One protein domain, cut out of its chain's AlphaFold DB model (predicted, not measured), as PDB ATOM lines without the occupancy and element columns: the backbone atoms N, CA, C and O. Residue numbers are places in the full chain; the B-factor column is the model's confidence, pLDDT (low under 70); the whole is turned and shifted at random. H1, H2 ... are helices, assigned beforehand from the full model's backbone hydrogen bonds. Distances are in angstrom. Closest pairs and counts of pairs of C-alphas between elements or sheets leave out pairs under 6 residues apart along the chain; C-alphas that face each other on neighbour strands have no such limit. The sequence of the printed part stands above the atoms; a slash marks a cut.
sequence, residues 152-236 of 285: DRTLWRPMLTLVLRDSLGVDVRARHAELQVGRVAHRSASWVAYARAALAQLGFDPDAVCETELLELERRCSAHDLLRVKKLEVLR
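What this domain is: This is residues 152 to 236 of the 285 residues of the protein "Hypothetical protein" of Diacronema lutheri (UniProt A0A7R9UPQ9). Three short helices, H1, H2 and H3, cross one another at wide angles in a small body, and a fourth helix, H4, makes an arm at one side of it, its last residues 231 to 236 sticking out. A long loop without a named element, residues 168 to 190, swings round the outside of the body from H1 to H2. The printed part has 85 residues with four named helices, in the order H1, H2, H3, H4, and no named strand; the class is all helix, with 47 residues in the helices. The whole is compact, with a radius of gyration of the C-alphas of 12.6 A, and its C-alphas span 33 by 28 by 25 A.

How they stand to each other: The longest helix, H4, residues 223 to 236, touches no other helix. It is only just apart from H1, residues 156 to 167, at 8.4 A between their closest C-alphas. It is also apart from H2, residues 191 to 201, and from H3, residues 211 to 220. H1 touches H2 with residues 156 to 160 alone; the closest C-alphas are those of Leu 160 and Ala 195, 6.3 A apart. Their lines are about perpendicular at 70.1 degrees, only just past a steep tilt. H2 touches H3, with the C-alphas of Val 192 and Leu 214 closest at 6.3 A. These two run opposite ways at a steep tilt of 60 degrees. H1 and H3 only just touch, with 3 pairs of C-alphas within 8 A, and H1 does so with residues 159 to 163 alone. Their closest C-alphas, those of Met 159 and Leu 217, are 7.4 A apart, and the helices run opposite ways at a steep tilt of 62 degrees. The packing of the helices is mostly crossed: no touching pair is at a shallow tilt. In H1, H2, H3 and H4 every O i to N i+4 pair is within hydrogen-bond range.

Where its parts are: H4 is 20.0 A from first to last C-alpha and ends at C-alpha 236, (-47.876, 33.874, -5.193). H1 is 15.3 A long and begins at C-alpha 156, (-42.496, 32.777, -22.926). H2 is 15.1 A long, and H3, which begins at C-alpha 211, (-37.457, 27.520, -35.630), is 14.2 A long.

The domain as a whole: The two C-alphas farthest apart are those of Asp 207 and Leu 235, 35.5 A. The link from H1 to H2 is long, with 23 residues, and its C-alphas lie 9 to 17 A from the mean of all C-alphas. The link from H2 to H3 is short, with 9 residues, and that from H3 to H4 is tight, with 2 residues. The printed part has no cut. Its mean pLDDT is 92.2, and no printed residue is under 70.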
ATOM      1  N   ASP A 152     -49.375  38.027 -25.986       81.12
ATOM      2  CA  ASP A 152     -49.329  37.629 -24.575       81.12
ATOM      3  C   ASP A 152     -48.005  36.901 -24.287       81.12
ATOM      4  O   ASP A 152     -47.781  35.750 -24.660       81.12
ATOM      5  N   ARG A 153     -47.107  37.597 -23.587       88.62
ATOM      6  CA  ARG A 153     -45.748  37.126 -23.283       88.62
ATOM      7  C   ARG A 153     -45.674  36.255 -22.024       88.62
ATOM      8  O   ARG A 153     -44.580  35.845 -21.632       88.62
ATOM      9  N   THR A 154     -46.803  35.990 -21.358       88.06
ATOM     10  CA  THR A 154     -46.856  35.311 -20.047       88.06
ATOM     11  C   THR A 154     -46.209  33.927 -20.085       88.06
ATOM     12  O   THR A 154     -45.528  33.531 -19.135       88.06
ATOM     13  N   LEU A 155     -46.381  33.198 -21.191       91.69
ATOM     14  CA  LEU A 155     -45.870  31.837 -21.339       91.69
ATOM     15  C   LEU A 155     -44.416  31.757 -21.799       91.69
ATOM     16  O   LEU A 155     -43.792  30.719 -21.609       91.69
ATOM     17  N   TRP A 156     -43.827  32.836 -22.317       93.81
ATOM     18  CA  TRP A 156     -42.496  32.777 -22.926       93.81
ATOM     19  C   TRP A 156     -41.402  32.346 -21.941       93.81
ATOM     20  O   TRP A 156     -40.538  31.539 -22.270       93.81
ATOM     21  N   ARG A 157     -41.437  32.824 -20.691       92.31
ATOM     22  CA  ARG A 157     -40.486  32.364 -19.660       92.31
ATOM     23  C   ARG A 157     -40.658  30.869 -19.332       92.31
ATOM     24  O   ARG A 157     -39.659  30.160 -19.391       92.31
ATOM     25  N   PRO A 158     -41.868  30.372 -19.009       92.38
ATOM     26  CA  PRO A 158     -42.112  28.936 -18.857       92.38
ATOM     27  C   PRO A 158     -41.713  28.094 -20.076       92.38
ATOM     28  O   PRO A 158     -41.086  27.055 -19.907       92.38
ATOM     29  N   MET A 159     -42.031  28.544 -21.291       94.88
ATOM     30  CA  MET A 159     -41.677  27.851 -22.532       94.88
ATOM     31  C   MET A 159     -40.164  27.767 -22.715       94.88
ATOM     32  O   MET A 159     -39.654  26.708 -23.059       94.88
ATOM     33  N   LEU A 160     -39.421  28.830 -22.399       95.94
ATOM     34  CA  LEU A 160     -37.957  28.796 -22.438       95.94
ATOM     35  C   LEU A 160     -37.383  27.757 -21.473       95.94
ATOM     36  O   LEU A 160     -36.427  27.070 -21.813       95.94
ATOM     37  N   THR A 161     -37.983  27.595 -20.291       94.62
ATOM     38  CA  THR A 161     -37.603  26.523 -19.361       94.62
ATOM     39  C   THR A 161     -37.808  25.134 -19.973       94.62
ATOM     40  O   THR A 161     -37.004  24.242 -19.713       94.62
ATOM     41  N   LEU A 162     -38.850  24.945 -20.792       95.31
ATOM     42  CA  LEU A 162     -39.071  23.694 -21.523       95.31
ATOM     43  C   LEU A 162     -38.015  23.496 -22.612       95.31
ATOM     44  O   LEU A 162     -37.443  22.419 -22.671       95.31
ATOM     45  N   VAL A 163     -37.684  24.532 -23.388       97.00
ATOM     46  CA  VAL A 163     -36.613  24.476 -24.405       97.00
ATOM     47  C   VAL A 163     -35.268  24.100 -23.776       97.00
ATOM     48  O   VAL A 163     -34.594  23.181 -24.232       97.00
ATOM     49  N   LEU A 164     -34.885  24.771 -22.686       96.88
ATOM     50  CA  LEU A 164     -33.630  24.493 -21.984       96.88
ATOM     51  C   LEU A 164     -33.567  23.041 -21.487       96.88
ATOM     52  O   LEU A 164     -32.526  22.401 -21.601       96.88
ATOM     53  N   ARG A 165     -34.670  22.515 -20.946       96.50
ATOM     54  CA  ARG A 165     -34.728  21.157 -20.393       96.50
ATOM     55  C   ARG A 165     -34.815  20.083 -21.478       96.50
ATOM     56  O   ARG A 165     -34.048  19.129 -21.439       96.50
ATOM     57  N   ASP A 166     -35.777  20.217 -22.384       96.00
ATOM     58  CA  ASP A 166     -36.180  19.162 -23.318       96.00
ATOM     59  C   ASP A 166     -35.283  19.132 -24.557       96.00
ATOM     60  O   ASP A 166     -34.900  18.052 -24.995       96.00
ATOM     61  N   SER A 167     -34.911  20.302 -25.084       95.50
ATOM     62  CA  SER A 167     -34.106  20.412 -26.307       95.50
ATOM     63  C   SER A 167     -32.606  20.468 -26.003       95.50
ATOM     64  O   SER A 167     -31.804  19.894 -26.732       95.50
ATOM     65  N   LEU A 168     -32.209  21.146 -24.916       95.50
ATOM     66  CA  LEU A 168     -30.795  21.386 -24.583       95.50
ATOM     67  C   LEU A 168     -30.271  20.544 -23.406       95.50
ATOM     68  O   LEU A 168     -29.101  20.669 -23.043       95.50
ATOM     69  N   GLY A 169     -31.111  19.704 -22.790       95.62
ATOM     70  CA  GLY A 169     -30.708  18.814 -21.692       95.62
ATOM     71  C   GLY A 169     -30.218  19.540 -20.433       95.62
ATOM     72  O   GLY A 169     -29.503  18.961 -19.616       95.62
ATOM     73  N   VAL A 170     -30.558  20.821 -20.268       96.06
ATOM     74  CA  VAL A 170     -30.112  21.642 -19.141       96.06
ATOM     75  C   VAL A 170     -30.943  21.313 -17.907       96.06
ATOM     76  O   VAL A 170     -32.170  21.437 -17.909       96.06
ATOM     77  N   ASP A 171     -30.275  20.998 -16.797       94.38
ATOM     78  CA  ASP A 171     -30.932  20.966 -15.491       94.38
ATOM     79  C   ASP A 171     -31.232  22.396 -15.016       94.38
ATOM     80  O   ASP A 171     -30.444  23.050 -14.322       94.38
ATOM     81  N   VAL A 172     -32.405  22.897 -15.409       92.56
ATOM     82  CA  VAL A 172     -32.853  24.255 -15.083       92.56
ATOM     83  C   VAL A 172     -33.000  24.465 -13.573       92.56
ATOM     84  O   VAL A 172     -32.853  25.591 -13.097       92.56
ATOM     85  N   ARG A 173     -33.281  23.406 -12.799       87.81
ATOM     86  CA  ARG A 173     -33.436  23.517 -11.342       87.81
ATOM     87  C   ARG A 173     -32.082  23.679 -10.670       87.81
ATOM     88  O   ARG A 173     -31.931  24.598  -9.868       87.81
ATOM     89  N   ALA A 174     -31.110  22.842 -11.026       90.25
ATOM     90  CA  ALA A 174     -29.757  22.930 -10.484       90.25
ATOM     91  C   ALA A 174     -29.064  24.242 -10.885       90.25
ATOM     92  O   ALA A 174     -28.409  24.875 -10.061       90.25
ATOM     93  N   ARG A 175     -29.271  24.703 -12.126       90.00
ATOM     94  CA  ARG A 175     -28.608  25.894 -12.690       90.00
ATOM     95  C   ARG A 175     -29.433  27.176 -12.604       90.00
ATOM     96  O   ARG A 175     -29.124  28.172 -13.252       90.00
ATOM     97  N   HIS A 176     -30.489  27.197 -11.797       85.00
ATOM     98  CA  HIS A 176     -31.419  28.327 -11.734       85.00
ATOM     99  C   HIS A 176     -30.745  29.679 -11.419       85.00
ATOM    100  O   HIS A 176     -31.170  30.715 -11.933       85.00
ATOM    101  N   ALA A 177     -29.690  29.686 -10.595       83.56
ATOM    102  CA  ALA A 177     -28.943  30.902 -10.263       83.56
ATOM    103  C   ALA A 177     -28.173  31.486 -11.463       83.56
ATOM    104  O   ALA A 177     -28.061  32.705 -11.571       83.56
ATOM    105  N   GLU A 178     -27.706  30.636 -12.378       88.06
ATOM    106  CA  GLU A 178     -27.006  31.023 -13.611       88.06
ATOM    107  C   GLU A 178     -27.995  31.431 -14.713       88.06
ATOM    108  O   GLU A 178     -27.728  32.328 -15.511       88.06
ATOM    109  N   LEU A 179     -29.173  30.800 -14.742       89.50
ATOM    110  CA  LEU A 179     -30.166  30.948 -15.808       89.50
ATOM    111  C   LEU A 179     -31.069  32.182 -15.622       89.50
ATOM    112  O   LEU A 179     -32.298  32.094 -15.559       89.50
ATOM    113  N   GLN A 180     -30.460  33.365 -15.528       87.25
ATOM    114  CA  GLN A 180     -31.166  34.627 -15.298       87.25
ATOM    115  C   GLN A 180     -31.411  35.393 -16.601       87.25
ATOM    116  O   GLN A 180     -30.583  36.175 -17.063       87.25
ATOM    117  N   VAL A 181     -32.610  35.246 -17.165       87.19
ATOM    118  CA  VAL A 181     -33.045  36.047 -18.320       87.19
ATOM    119  C   VAL A 181     -33.503  37.426 -17.860       87.19
ATOM    120  O   VAL A 181     -34.279  37.554 -16.908       87.19
ATOM    121  N   GLY A 182     -33.044  38.474 -18.543       82.69
ATOM    122  CA  GLY A 182     -33.353  39.858 -18.213       82.69
ATOM    123  C   GLY A 182     -34.706  40.310 -18.761       82.69
ATOM    124  O   GLY A 182     -35.651  39.537 -18.952       82.69
ATOM    125  N   ARG A 183     -34.808  41.611 -19.042       83.19
ATOM    126  CA  ARG A 183     -35.971  42.198 -19.717       83.19
ATOM    127  C   ARG A 183     -35.854  41.981 -21.231       83.19
ATOM    128  O   ARG A 183     -35.723  42.946 -21.969       83.19
ATOM    129  N   VAL A 184     -35.875  40.733 -21.690       89.38
ATOM    130  CA  VAL A 184     -35.808  40.411 -23.130       89.38
ATOM    131  C   VAL A 184     -37.196  40.478 -23.767       89.38
ATOM    132  O   VAL A 184     -37.366  41.102 -24.804       89.38
ATOM    133  N   ALA A 185     -38.216  39.966 -23.071       86.00
ATOM    134  CA  ALA A 185     -39.585  39.835 -23.579       86.00
ATOM    135  C   ALA A 185     -40.171  41.118 -24.196       86.00
ATOM    136  O   ALA A 185     -40.760  41.063 -25.266       86.00
ATOM    137  N   HIS A 186     -39.980  42.287 -23.576       84.56
ATOM    138  CA  HIS A 186     -40.538  43.543 -24.103       84.56
ATOM    139  C   HIS A 186     -39.911  44.014 -25.424       84.56
ATOM    140  O   HIS A 186     -40.502  44.848 -26.097       84.56
ATOM    141  N   ARG A 187     -38.718  43.518 -25.778       87.94
ATOM    142  CA  ARG A 187     -38.022  43.860 -27.031       87.94
ATOM    143  C   ARG A 187     -38.279  42.835 -28.130       87.94
ATOM    144  O   ARG A 187     -37.828  43.022 -29.253       87.94
ATOM    145  N   SER A 188     -38.956  41.744 -27.797       91.38
ATOM    146  CA  SER A 188     -39.210  40.643 -28.712       91.38
ATOM    147  C   SER A 188     -40.610  40.774 -29.302       91.38
ATOM    148  O   SER A 188     -41.599  40.924 -28.574       91.38
ATOM    149  N   ALA A 189     -40.670  40.720 -30.632       91.50
ATOM    150  CA  ALA A 189     -41.909  40.782 -31.403       91.50
ATOM    151  C   ALA A 189     -42.669  39.444 -31.414       91.50
ATOM    152  O   ALA A 189     -43.882  39.432 -31.570       91.50
ATOM    153  N   SER A 190     -41.969  38.326 -31.212       93.75
ATOM    154  CA  SER A 190     -42.537  36.976 -31.225       93.75
ATOM    155  C   SER A 190     -41.862  36.072 -30.196       93.75
ATOM    156  O   SER A 190     -40.796  36.405 -29.660       93.75
ATOM    157  N   TRP A 191     -42.462  34.904 -29.956       94.81
ATOM    158  CA  TRP A 191     -41.866  33.841 -29.152       94.81
ATOM    159  C   TRP A 191     -40.487  33.422 -29.678       94.81
ATOM    160  O   TRP A 191     -39.533  33.379 -28.906       94.81
ATOM    161  N   VAL A 192     -40.348  33.190 -30.988       96.75
ATOM    162  CA  VAL A 192     -39.069  32.792 -31.605       96.75
ATOM    163  C   VAL A 192     -37.997  33.858 -31.362       96.75
ATOM    164  O   VAL A 192     -36.906  33.545 -30.885       96.75
ATOM    165  N   ALA A 193     -38.319  35.134 -31.599       96.12
ATOM    166  CA  ALA A 193     -37.392  36.238 -31.347       96.12
ATOM    167  C   ALA A 193     -36.989  36.329 -29.865       96.12
ATOM    168  O   ALA A 193     -35.839  36.633 -29.544       96.12
ATOM    169  N   TYR A 194     -37.924  36.054 -28.951       96.88
ATOM    170  CA  TYR A 194     -37.637  35.988 -27.522       96.88
ATOM    171  C   TYR A 194     -36.724  34.815 -27.167       96.88
ATOM    172  O   TYR A 194     -35.747  35.024 -26.449       96.88
ATOM    173  N   ALA A 195     -37.018  33.607 -27.653       97.25
ATOM    174  CA  ALA A 195     -36.251  32.405 -27.352       97.25
ATOM    175  C   ALA A 195     -34.790  32.573 -27.781       97.25
ATOM    176  O   ALA A 195     -33.895  32.408 -26.957       97.25
ATOM    177  N   ARG A 196     -34.554  33.026 -29.018       97.50
ATOM    178  CA  ARG A 196     -33.210  33.288 -29.558       97.50
ATOM    179  C   ARG A 196     -32.448  34.324 -28.733       97.50
ATOM    180  O   ARG A 196     -31.315  34.089 -28.323       97.50
ATOM    181  N   ALA A 197     -33.085  35.456 -28.428       96.88
ATOM    182  CA  ALA A 197     -32.466  36.509 -27.628       96.88
ATOM    183  C   ALA A 197     -32.194  36.067 -26.178       96.88
ATOM    184  O   ALA A 197     -31.194  36.467 -25.583       96.88
ATOM    185  N   ALA A 198     -33.065  35.238 -25.600       96.88
ATOM    186  CA  ALA A 198     -32.869  34.690 -24.267       96.88
ATOM    187  C   ALA A 198     -31.740  33.649 -24.238       96.88
ATOM    188  O   ALA A 198     -30.917  33.708 -23.332       96.88
ATOM    189  N   LEU A 199     -31.657  32.756 -25.231       97.12
ATOM    190  CA  LEU A 199     -30.550  31.806 -25.387       97.12
ATOM    191  C   LEU A 199     -29.210  32.536 -25.518       97.12
ATOM    192  O   LEU A 199     -28.290  32.238 -24.759       97.12
ATOM    193  N   ALA A 200     -29.153  33.573 -26.364       95.69
ATOM    194  CA  ALA A 200     -27.979  34.433 -26.506       95.69
ATOM    195  C   ALA A 200     -27.548  35.043 -25.162       95.69
ATOM    196  O   ALA A 200     -26.379  34.992 -24.788       95.69
ATOM    197  N   GLN A 201     -28.501  35.594 -24.398       95.38
ATOM    198  CA  GLN A 201     -28.220  36.202 -23.093       95.38
ATOM    199  C   GLN A 201     -27.722  35.179 -22.060       95.38
ATOM    200  O   GLN A 201     -27.005  35.539 -21.128       95.38
ATOM    201  N   LEU A 202     -28.131  33.920 -22.203       95.19
ATOM    202  CA  LEU A 202     -27.733  32.809 -21.344       95.19
ATOM    203  C   LEU A 202     -26.422  32.138 -21.796       95.19
ATOM    204  O   LEU A 202     -25.974  31.204 -21.136       95.19
ATOM    205  N   GLY A 203     -25.808  32.605 -22.890       94.88
ATOM    206  CA  GLY A 203     -24.554  32.066 -23.424       94.88
ATOM    207  C   GLY A 203     -24.710  30.793 -24.261       94.88
ATOM    208  O   GLY A 203     -23.719  30.109 -24.501       94.88
ATOM    209  N   PHE A 204     -25.928  30.466 -24.695       96.00
ATOM    210  CA  PHE A 204     -26.179  29.395 -25.660       96.00
ATOM    211  C   PHE A 204     -26.169  29.946 -27.086       96.00
ATOM    212  O   PHE A 204     -26.404  31.138 -27.307       96.00
ATOM    213  N   ASP A 205     -25.947  29.061 -28.056       96.94
ATOM    214  CA  ASP A 205     -26.156  29.382 -29.465       96.94
ATOM    215  C   ASP A 205     -27.644  29.749 -29.700       96.94
ATOM    216  O   ASP A 205     -28.529  28.953 -29.360       96.94
ATOM    217  N   PRO A 206     -27.959  30.949 -30.234       96.69
ATOM    218  CA  PRO A 206     -29.331  31.359 -30.542       96.69
ATOM    219  C   PRO A 206     -30.037  30.448 -31.550       96.69
ATOM    220  O   PRO A 206     -31.268  30.463 -31.610       96.69
ATOM    221  N   ASP A 207     -29.278  29.691 -32.342       96.62
ATOM    222  CA  ASP A 207     -29.754  28.739 -33.343       96.62
ATOM    223  C   ASP A 207     -29.678  27.278 -32.866       96.62
ATOM    224  O   ASP A 207     -29.997  26.368 -33.629       96.62
ATOM    225  N   ALA A 208     -29.343  27.035 -31.589       96.12
ATOM    226  CA  ALA A 208     -29.242  25.686 -31.017       96.12
ATOM    227  C   ALA A 208     -30.537  24.861 -31.126       96.12
ATOM    228  O   ALA A 208     -30.504  23.637 -31.025       96.12
ATOM    229  N   VAL A 209     -31.680  25.533 -31.291       96.56
ATOM    230  CA  VAL A 209     -33.001  24.925 -31.461       96.56
ATOM    231  C   VAL A 209     -33.632  25.504 -32.717       96.56
ATOM    232  O   VAL A 209     -33.717  26.725 -32.873       96.56
ATOM    233  N   CYS A 210     -34.072  24.630 -33.622       97.00
ATOM    234  CA  CYS A 210     -34.602  25.064 -34.907       97.00
ATOM    235  C   CYS A 210     -35.944  25.799 -34.752       97.00
ATOM    236  O   CYS A 210     -36.726  25.548 -33.832       97.00
ATOM    237  N   GLU A 211     -36.240  26.706 -35.683       97.50
ATOM    238  CA  GLU A 211     -37.457  27.520 -35.630       97.50
ATOM    239  C   GLU A 211     -38.739  26.678 -35.636       97.50
ATOM    240  O   GLU A 211     -39.681  26.982 -34.906       97.50
ATOM    241  N   THR A 212     -38.755  25.579 -36.396       97.06
ATOM    242  CA  THR A 212     -39.885  24.645 -36.449       97.06
ATOM    243  C   THR A 212     -40.233  24.101 -35.065       97.06
ATOM    244  O   THR A 212     -41.402  24.118 -34.685       97.06
ATOM    245  N   GLU A 213     -39.233  23.692 -34.284       96.62
ATOM    246  CA  GLU A 213     -39.418  23.161 -32.929       96.62
ATOM    247  C   GLU A 213     -39.932  24.238 -31.959       96.62
ATOM    248  O   GLU A 213     -40.839  23.991 -31.159       96.62
ATOM    249  N   LEU A 214     -39.421  25.470 -32.068       96.94
ATOM    250  CA  LEU A 214     -39.903  26.599 -31.266       96.94
ATOM    251  C   LEU A 214     -41.378  26.908 -31.556       96.94
ATOM    252  O   LEU A 214     -42.154  27.111 -30.619       96.94
ATOM    253  N   LEU A 215     -41.774  26.918 -32.831       95.94
ATOM    254  CA  LEU A 215     -43.161  27.140 -33.246       95.94
ATOM    255  C   LEU A 215     -44.073  25.963 -32.864       95.94
ATOM    256  O   LEU A 215     -45.236  26.166 -32.522       95.94
ATOM    257  N   GLU A 216     -43.571  24.727 -32.892       95.56
ATOM    258  CA  GLU A 216     -44.293  23.555 -32.382       95.56
ATOM    259  C   GLU A 216     -44.590  23.674 -30.891       95.56
ATOM    260  O   GLU A 216     -45.713  23.395 -30.467       95.56
ATOM    261  N   LEU A 217     -43.617  24.126 -30.097       94.44
ATOM    262  CA  LEU A 217     -43.824  24.372 -28.674       94.44
ATOM    263  C   LEU A 217     -44.877  25.462 -28.434       94.44
ATOM    264  O   LEU A 217     -45.748  25.285 -27.585       94.44
ATOM    265  N   GLU A 218     -44.836  26.554 -29.200       93.19
ATOM    266  CA  GLU A 218     -45.844  27.620 -29.129       93.19
ATOM    267  C   GLU A 218     -47.250  27.103 -29.434       93.19
ATOM    268  O   GLU A 218     -48.173  27.380 -28.671       93.19
ATOM    269  N   ARG A 219     -47.408  26.268 -30.470       92.00
ATOM    270  CA  ARG A 219     -48.695  25.629 -30.791       92.00
ATOM    271  C   ARG A 219     -49.166  24.651 -29.715       92.00
ATOM    272  O   ARG A 219     -50.368  24.513 -29.498       92.00
ATOM    273  N   ARG A 220     -48.239  23.941 -29.062       91.56
ATOM    274  CA  ARG A 220     -48.548  22.987 -27.982       91.56
ATOM    275  C   ARG A 220     -48.991  23.685 -26.699       91.56
ATOM    276  O   ARG A 220     -49.780  23.115 -25.949       91.56
ATOM    277  N   CYS A 221     -48.470  24.878 -26.424       88.38
ATOM    278  CA  CYS A 221     -48.830  25.655 -25.249       88.38
ATOM    279  C   CYS A 221     -50.222  26.272 -25.413       88.38
ATOM    280  O   CYS A 221     -50.444  27.194 -26.190       88.38
ATOM    281  N   SER A 222     -51.174  25.751 -24.647       83.94
ATOM    282  CA  SER A 222     -52.589  26.085 -24.792       83.94
ATOM    283  C   SER A 222     -53.036  27.212 -23.855       83.94
ATOM    284  O   SER A 222     -52.370  27.552 -22.871       83.94
ATOM    285  N   ALA A 223     -54.252  27.720 -24.076       83.44
ATOM    286  CA  ALA A 223     -54.932  28.600 -23.121       83.44
ATOM    287  C   ALA A 223     -55.048  27.973 -21.715       83.44
ATOM    288  O   ALA A 223     -55.055  28.683 -20.709       83.44
ATOM    289  N   HIS A 224     -55.089  26.641 -21.614       86.94
ATOM    290  CA  HIS A 224     -55.109  25.941 -20.330       86.94
ATOM    291  C   HIS A 224     -53.780  26.063 -19.572       86.94
ATOM    292  O   HIS A 224     -53.777  26.233 -18.351       86.94
ATOM    293  N   ASP A 225     -52.647  26.054 -20.273       88.25
ATOM    294  CA  ASP A 225     -51.332  26.261 -19.657       88.25
ATOM    295  C   ASP A 225     -51.162  27.708 -19.191       88.25
ATOM    296  O   ASP A 225     -50.671  27.951 -18.084       88.25
ATOM    297  N   LEU A 226     -51.685  28.663 -19.965       87.00
ATOM    298  CA  LEU A 226     -51.796  30.059 -19.539       87.00
ATOM    299  C   LEU A 226     -52.592  30.182 -18.235       87.00
ATOM    300  O   LEU A 226     -52.146  30.843 -17.296       87.00
ATOM    301  N   LEU A 227     -53.741  29.507 -18.136       87.69
ATOM    302  CA  LEU A 227     -54.550  29.498 -16.916       87.69
ATOM    303  C   LEU A 227     -53.801  28.884 -15.727       87.69
ATOM    304  O   LEU A 227     -53.908  29.404 -14.617       87.69
ATOM    305  N   ARG A 228     -53.022  27.814 -15.926       90.06
ATOM    306  CA  ARG A 228     -52.188  27.223 -14.863       90.06
ATOM    307  C   ARG A 228     -51.145  28.212 -14.340       90.06
ATOM    308  O   ARG A 228     -51.018  28.367 -13.126       90.06
ATOM    309  N   VAL A 229     -50.442  28.912 -15.232       89.12
ATOM    310  CA  VAL A 229     -49.443  29.926 -14.850       89.12
ATOM    311  C   VAL A 229     -50.106  31.098 -14.125       89.12
ATOM    312  O   VAL A 229     -49.624  31.510 -13.070       89.12
ATOM    313  N   LYS A 230     -51.250  31.583 -14.621       87.44
ATOM    314  CA  LYS A 230     -52.014  32.660 -13.970       87.44
ATOM    315  C   LYS A 230     -52.497  32.262 -12.572       87.44
ATOM    316  O   LYS A 230     -52.361  33.052 -11.643       87.44
ATOM    317  N   LYS A 231     -52.984  31.028 -12.383       90.88
ATOM    318  CA  LYS A 231     -53.365  30.503 -11.056       90.88
ATOM    319  C   LYS A 231     -52.187  30.503 -10.082       90.88
ATOM    320  O   LYS A 231     -52.345  30.923  -8.937       90.88
ATOM    321  N   LEU A 232     -51.011  30.064 -10.534       90.06
ATOM    322  CA  LEU A 232     -49.804  30.090  -9.709       90.06
ATOM    323  C   LEU A 232     -49.395  31.524  -9.350       90.06
ATOM    324  O   LEU A 232     -49.014  31.771  -8.210       90.06
ATOM    325  N   GLU A 233     -49.489  32.472 -10.284       87.94
ATOM    326  CA  GLU A 233     -49.178  33.876  -9.991       87.94
ATOM    327  C   GLU A 233     -50.149  34.466  -8.964       87.94
ATOM    328  O   GLU A 233     -49.698  35.094  -8.013       87.94
ATOM    329  N   VAL A 234     -51.455  34.194  -9.070       90.06
ATOM    330  CA  VAL A 234     -52.438  34.620  -8.055       90.06
ATOM    331  C   VAL A 234     -52.095  34.045  -6.681       90.06
ATOM    332  O   VAL A 234     -52.094  34.783  -5.697       90.06
ATOM    333  N   LEU A 235     -51.737  32.759  -6.603       91.19
ATOM    334  CA  LEU A 235     -51.312  32.139  -5.346       91.19
ATOM    335  C   LEU A 235     -50.060  32.819  -4.772       91.19
ATOM    336  O   LEU A 235     -49.998  33.095  -3.576       91.19
ATOM    337  N   ARG A 236     -49.070  33.129  -5.615       91.50
ATOM    338  CA  ARG A 236     -47.876  33.874  -5.193       91.50
ATOM    339  C   ARG A 236     -48.269  35.252  -4.668       91.50
ATOM    340  O   ARG A 236     -47.839  35.637  -3.589       91.50
TER     341      ARG A 236